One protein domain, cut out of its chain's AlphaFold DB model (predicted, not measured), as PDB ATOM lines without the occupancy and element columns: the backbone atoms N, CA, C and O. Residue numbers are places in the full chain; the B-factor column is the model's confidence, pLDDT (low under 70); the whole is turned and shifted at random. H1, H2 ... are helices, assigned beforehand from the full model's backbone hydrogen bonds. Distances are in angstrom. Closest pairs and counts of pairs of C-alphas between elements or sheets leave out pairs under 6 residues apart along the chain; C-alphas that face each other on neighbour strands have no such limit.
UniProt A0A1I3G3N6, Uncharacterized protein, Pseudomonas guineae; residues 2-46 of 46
ATOM      1  N   ASP A   2      35.714  30.852  -4.709       61.88
ATOM      2  CA  ASP A   2      34.791  30.333  -5.737       61.88
ATOM      3  C   ASP A   2      33.407  30.003  -5.152       61.88
ATOM      4  O   ASP A   2      33.253  29.961  -3.935       61.88
ATOM      5  N   GLU A   3      32.433  29.660  -6.005       62.66
ATOM      6  CA  GLU A   3      31.108  29.126  -5.614       62.66
ATOM      7  C   GLU A   3      31.181  27.858  -4.741       62.66
ATOM      8  O   GLU A   3      30.211  27.492  -4.088       62.66
ATOM      9  N   GLN A   4      32.340  27.195  -4.708       63.94
ATOM     10  CA  GLN A   4      32.612  26.016  -3.878       63.94
ATOM     11  C   GLN A   4      33.310  26.359  -2.552       63.94
ATOM     12  O   GLN A   4      33.851  25.471  -1.895       63.94
ATOM     13  N   ASP A   5      33.373  27.642  -2.181       79.88
ATOM     14  CA  ASP A   5      34.075  28.124  -0.988       79.88
ATOM     15  C   ASP A   5      35.569  27.752  -0.971       79.88
ATOM     16  O   ASP A   5      36.178  27.597   0.085       79.88
ATOM     17  N   VAL A   6      36.199  27.603  -2.142       83.00
ATOM     18  CA  VAL A   6      37.626  27.273  -2.253       83.00
ATOM     19  C   VAL A   6      38.463  28.535  -2.485       83.00
ATOM     20  O   VAL A   6      38.135  29.437  -3.260       83.00
ATOM     21  N   CYS A   7      39.590  28.600  -1.785       86.12
ATOM     22  CA  CYS A   7      40.648  29.579  -1.953       86.12
ATOM     23  C   CYS A   7      41.409  29.304  -3.254       86.12
ATOM     24  O   CYS A   7      42.195  28.358  -3.340       86.12
ATOM     25  N   LEU A   8      41.235  30.170  -4.253       79.69
ATOM     26  CA  LEU A   8      41.886  30.051  -5.560       79.69
ATOM     27  C   LEU A   8      43.419  29.968  -5.496       79.69
ATOM     28  O   LEU A   8      44.001  29.284  -6.333       79.69
ATOM     29  N   GLY A   9      44.056  30.639  -4.528       81.56
ATOM     30  CA  GLY A   9      45.519  30.672  -4.394       81.56
ATOM     31  C   GLY A   9      46.108  29.572  -3.510       81.56
ATOM     32  O   GLY A   9      47.255  29.192  -3.695       81.56
ATOM     33  N   CYS A  10      45.335  29.057  -2.552       85.06
ATOM     34  CA  CYS A  10      45.833  28.146  -1.523       85.06
ATOM     35  C   CYS A  10      45.136  26.780  -1.490       85.06
ATOM     36  O   CYS A  10      45.532  25.929  -0.705       85.06
ATOM     37  N   GLY A  11      44.092  26.558  -2.296       87.00
ATOM     38  CA  GLY A  11      43.387  25.272  -2.417       87.00
ATOM     39  C   GLY A  11      42.550  24.855  -1.205       87.00
ATOM     40  O   GLY A  11      41.934  23.788  -1.210       87.00
ATOM     41  N   ARG A  12      42.537  25.661  -0.142       90.38
ATOM     42  CA  ARG A  12      41.770  25.415   1.086       90.38
ATOM     43  C   ARG A  12      40.314  25.794   0.912       90.38
ATOM     44  O   ARG A  12      40.029  26.774   0.235       90.38
ATOM     45  N   THR A  13      39.420  25.066   1.563       90.06
ATOM     46  CA  THR A  13      38.016  25.482   1.664       90.06
ATOM     47  C   THR A  13      37.838  26.552   2.748       90.06
ATOM     48  O   THR A  13      38.687  26.704   3.630       90.06
ATOM     49  N   LEU A  14      36.725  27.284   2.728       87.75
ATOM     50  CA  LEU A  14      36.346  28.201   3.800       87.75
ATOM     51  C   LEU A  14      36.205  27.446   5.128       87.75
ATOM     52  O   LEU A  14      36.687  27.922   6.150       87.75
ATOM     53  N   GLN A  15      35.638  26.236   5.099       87.12
ATOM     54  CA  GLN A  15      35.590  25.331   6.251       87.12
ATOM     55  C   GLN A  15      36.989  25.020   6.796       87.12
ATOM     56  O   GLN A  15      37.211  25.182   7.989       87.12
ATOM     57  N   ASP A  16      37.959  24.687   5.938       89.75
ATOM     58  CA  ASP A  16      39.346  24.440   6.360       89.75
ATOM     59  C   ASP A  16      39.979  25.663   7.044       89.75
ATOM     60  O   ASP A  16      40.785  25.517   7.964       89.75
ATOM     61  N   ILE A  17      39.641  26.873   6.589       88.62
ATOM     62  CA  ILE A  17      40.143  28.134   7.153       88.62
ATOM     63  C   ILE A  17      39.481  28.425   8.505       88.62
ATOM     64  O   ILE A  17      40.168  28.824   9.445       88.62
ATOM     65  N   LEU A  18      38.172  28.194   8.621       89.44
ATOM     66  CA  LEU A  18      37.422  28.358   9.870       89.44
ATOM     67  C   LEU A  18      37.878  27.345  10.931       89.44
ATOM     68  O   LEU A  18      38.127  27.710  12.085       89.44
ATOM     69  N   ASP A  19      38.062  26.092  10.522       90.31
ATOM     70  CA  ASP A  19      38.499  25.004  11.389       90.31
ATOM     71  C   ASP A  19      39.989  25.068  11.722       90.31
ATOM     72  O   ASP A  19      40.409  24.455  12.699       90.31
ATOM     73  N   TRP A  20      40.800  25.832  10.981       90.31
ATOM     74  CA  TRP A  20      42.247  25.923  11.207       90.31
ATOM     75  C   TRP A  20      42.602  26.295  12.649       90.31
ATOM     76  O   TRP A  20      43.501  25.704  13.243       90.31
ATOM     77  N   SER A  21      41.856  27.240  13.227       90.25
ATOM     78  CA  SER A  21      42.032  27.691  14.613       90.25
ATOM     79  C   SER A  21      41.744  26.605  15.660       90.25
ATOM     80  O   SER A  21      42.268  26.670  16.769       90.25
ATOM     81  N   LYS A  22      40.936  25.599  15.303       92.62
ATOM     82  CA  LYS A  22      40.527  24.467  16.149       92.62
ATOM     83  C   LYS A  22      41.234  23.161  15.774       92.62
ATOM     84  O   LYS A  22      41.064  22.153  16.452       92.62
ATOM     85  N   ALA A  23      41.981  23.152  14.675       93.44
ATOM     86  CA  ALA A  23      42.633  21.969  14.146       93.44
ATOM     87  C   ALA A  23      43.948  21.698  14.882       93.44
ATOM     88  O   ALA A  23      44.857  22.531  14.889       93.44
ATOM     89  N   ASP A  24      44.090  20.483  15.407       94.81
ATOM     90  CA  ASP A  24      45.367  19.983  15.910       94.81
ATOM     91  C   ASP A  24      46.379  19.782  14.780       94.81
ATOM     92  O   ASP A  24      46.020  19.640  13.609       94.81
ATOM     93  N   ARG A  25      47.670  19.676  15.120       93.31
ATOM     94  CA  ARG A  25      48.770  19.530  14.143       93.31
ATOM     95  C   ARG A  25      48.550  18.420  13.110       93.31
ATOM     96  O   ARG A  25      48.941  18.573  11.953       93.31
ATOM     97  N   LEU A  26      47.932  17.307  13.510       94.19
ATOM     98  CA  LEU A  26      47.614  16.211  12.593       94.19
ATOM     99  C   LEU A  26      46.563  16.632  11.560       94.19
ATOM    100  O   LEU A  26      46.732  16.399  10.363       94.19
ATOM    101  N   ARG A  27      45.504  17.310  12.012       91.81
ATOM    102  CA  ARG A  27      44.441  17.811  11.143       91.81
ATOM    103  C   ARG A  27      44.930  18.957  10.267       91.81
ATOM    104  O   ARG A  27      44.606  18.992   9.088       91.81
ATOM    105  N   GLN A  28      45.794  19.819  10.794       93.81
ATOM    106  CA  GLN A  28      46.455  20.863  10.018       93.81
ATOM    107  C   GLN A  28      47.248  20.289   8.837       93.81
ATOM    108  O   GLN A  28      47.116  20.771   7.712       93.81
ATOM    109  N   ARG A  29      48.020  19.219   9.068       94.19
ATOM    110  CA  ARG A  29      48.729  18.499   8.000       94.19
ATOM    111  C   ARG A  29      47.775  17.915   6.961       94.19
ATOM    112  O   ARG A  29      48.029  18.074   5.772       94.19
ATOM    113  N   ALA A  30      46.682  17.288   7.398       93.75
ATOM    114  CA  ALA A  30      45.677  16.737   6.491       93.75
ATOM    115  C   ALA A  30      45.028  17.826   5.618       93.75
ATOM    116  O   ALA A  30      44.893  17.643   4.411       93.75
ATOM    117  N   ILE A  31      44.702  18.983   6.205       92.06
ATOM    118  CA  ILE A  31      44.161  20.145   5.486       92.06
ATOM    119  C   ILE A  31      45.151  20.634   4.423       92.06
ATOM    120  O   ILE A  31      44.747  20.907   3.295       92.06
ATOM    121  N   CYS A  32      46.440  20.755   4.762       92.56
ATOM    122  CA  CYS A  32      47.459  21.179   3.800       92.56
ATOM    123  C   CYS A  32      47.591  20.186   2.638       92.56
ATOM    124  O   CYS A  32      47.563  20.609   1.487       92.56
ATOM    125  N   ALA A  33      47.655  18.882   2.926       93.38
ATOM    126  CA  ALA A  33      47.756  17.849   1.895       93.38
ATOM    127  C   ALA A  33      46.527  17.834   0.965       93.38
ATOM    128  O   ALA A  33      46.664  17.774  -0.255       93.38
ATOM    129  N   ALA A  34      45.319  17.954   1.524       91.62
ATOM    130  CA  ALA A  34      44.088  18.022   0.738       91.62
ATOM    131  C   ALA A  34      44.026  19.285  -0.138       91.62
ATOM    132  O   ALA A  34      43.591  19.227  -1.288       91.62
ATOM    133  N   ALA A  35      44.469  20.427   0.392       91.56
ATOM    134  CA  ALA A  35      44.518  21.682  -0.346       91.56
ATOM    135  C   ALA A  35      45.508  21.634  -1.521       91.56
ATOM    136  O   ALA A  35      45.189  22.110  -2.610       91.56
ATOM    137  N   GLU A  36      46.666  21.006  -1.323       91.25
ATOM    138  CA  GLU A  36      47.676  20.800  -2.363       91.25
ATOM    139  C   GLU A  36      47.162  19.879  -3.480       91.25
ATOM    140  O   GLU A  36      47.271  20.222  -4.656       91.25
ATOM    141  N   MET A  37      46.486  18.778  -3.127       89.56
ATOM    142  CA  MET A  37      45.816  17.903  -4.100       89.56
ATOM    143  C   MET A  37      44.790  18.659  -4.950       89.56
ATOM    144  O   MET A  37      44.746  18.490  -6.167       89.56
ATOM    145  N   ARG A  38      43.972  19.521  -4.329       87.69
ATOM    146  CA  ARG A  38      42.976  20.330  -5.050       87.69
ATOM    147  C   ARG A  38      43.624  21.346  -5.987       87.69
ATOM    148  O   ARG A  38      43.137  21.537  -7.100       87.69
ATOM    149  N   LEU A  39      44.721  21.979  -5.565       87.19
ATOM    150  CA  LEU A  39      45.495  22.882  -6.423       87.19
ATOM    151  C   LEU A  39      46.064  22.151  -7.637       87.19
ATOM    152  O   LEU A  39      45.954  22.660  -8.749       87.19
ATOM    153  N   GLN A  40      46.618  20.954  -7.439       87.06
ATOM    154  CA  GLN A  40      47.121  20.127  -8.535       87.06
ATOM    155  C   GLN A  40      46.000  19.727  -9.494       87.06
ATOM    156  O   GLN A  40      46.120  19.960 -10.691       87.06
ATOM    157  N   GLN A  41      44.879  19.212  -8.979       84.31
ATOM    158  CA  GLN A  41      43.728  18.832  -9.804       84.31
ATOM    159  C   GLN A  41      43.189  20.003 -10.625       84.31
ATOM    160  O   GLN A  41      42.876  19.828 -11.800       84.31
ATOM    161  N   ARG A  42      43.128  21.207 -10.043       78.06
ATOM    162  CA  ARG A  42      42.683  22.397 -10.772       78.06
ATOM    163  C   ARG A  42      43.723  22.899 -11.768       78.06
ATOM    164  O   ARG A  42      43.349  23.346 -12.839       78.06
ATOM    165  N   SER A  43      45.015  22.799 -11.459       74.50
ATOM    166  CA  SER A  43      46.076  23.129 -12.418       74.50
ATOM    167  C   SER A  43      46.143  22.140 -13.585       74.50
ATOM    168  O   SER A  43      46.652  22.496 -14.645       74.50
ATOM    169  N   SER A  44      45.689  20.901 -13.391       69.50
ATOM    170  CA  SER A  44      45.648  19.863 -14.426       69.50
ATOM    171  C   SER A  44      44.351  19.852 -15.237       69.50
ATOM    172  O   SER A  44      44.284  19.139 -16.236       69.50
ATOM    173  N   ASN A  45      43.340  20.627 -14.840       51.84
ATOM    174  CA  ASN A  45      42.107  20.807 -15.597       51.84
ATOM    175  C   ASN A  45      42.092  22.231 -16.191       51.84
ATOM    176  O   ASN A  45      41.750  23.157 -15.452       51.84
ATOM    177  N   PRO A  46      42.514  22.421 -17.459       55.19
ATOM    178  CA  PRO A  46      42.533  23.733 -18.110       55.19
ATOM    179  C   PRO A  46      41.139  24.350 -18.267       55.19
ATOM    180  O   PRO A  46      40.136  23.596 -18.246       55.19
TER     181      PRO A  46
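AT A GLANCE: This is residues 2 to 46 of the 46 residues of an uncharacterized protein of Pseudomonas guineae (UniProt A0A1I3G3N6). One long helix, H2, makes the longest axis, and a short helix, H1, lies loosely beside the half of it nearer its beginning, the two joined by a tight turn like a lopsided U. Ahead of H1, the looped first stretch, residues 2 to 13, lies on the same side of H2 as H1. The printed part has 45 residues with two named helices, H1 then H2, and no named strand, and its class is all helix. It is only just compact, close to loose, with a radius of gyration of the C-alphas of 10.7 A, and its C-alphas span 34 by 19 by 12 A.

IN THESE COORDINATES: Begin at C-alpha 2, at (34.791, 30.333, -5.737); residues 2 to 13 form no named element. Find C-alpha 14 at (36.346, 28.201, 3.800), where H1 begins; it holds residues 14 to 20 and measures 9.7 A from first to last C-alpha. After the 4 residues between the two helices, look for C-alpha 25 at (48.770, 19.530, 14.143); from there H2, residues 25 to 43, runs 26.9 A to C-alpha 43 at (46.076, 23.129, -12.418).

HOW THE PARTS SIT: H1 and H2 are close but not clearly touching, with 2 pairs of C-alphas within 8 A. Look at Asp 16 and Ile 31 for their closest C-alphas, 6.5 A apart. Their lines stand at a shallow tilt of 27 degrees, and they run opposite ways. In the backbones of H1 and H2, every O i to N i+4 pair is within hydrogen-bond range.

THE WHOLE: The outline is elongated; the two C-alphas farthest apart are those of Asp 24 and Pro 46, at 34.3 A. The printed part has no cut, and the link from H1 to H2 is tight. In the B-factor column, the mean pLDDT of the printed part is 85.0; find values under 70 at residues 2 to 4 and 44 to 46.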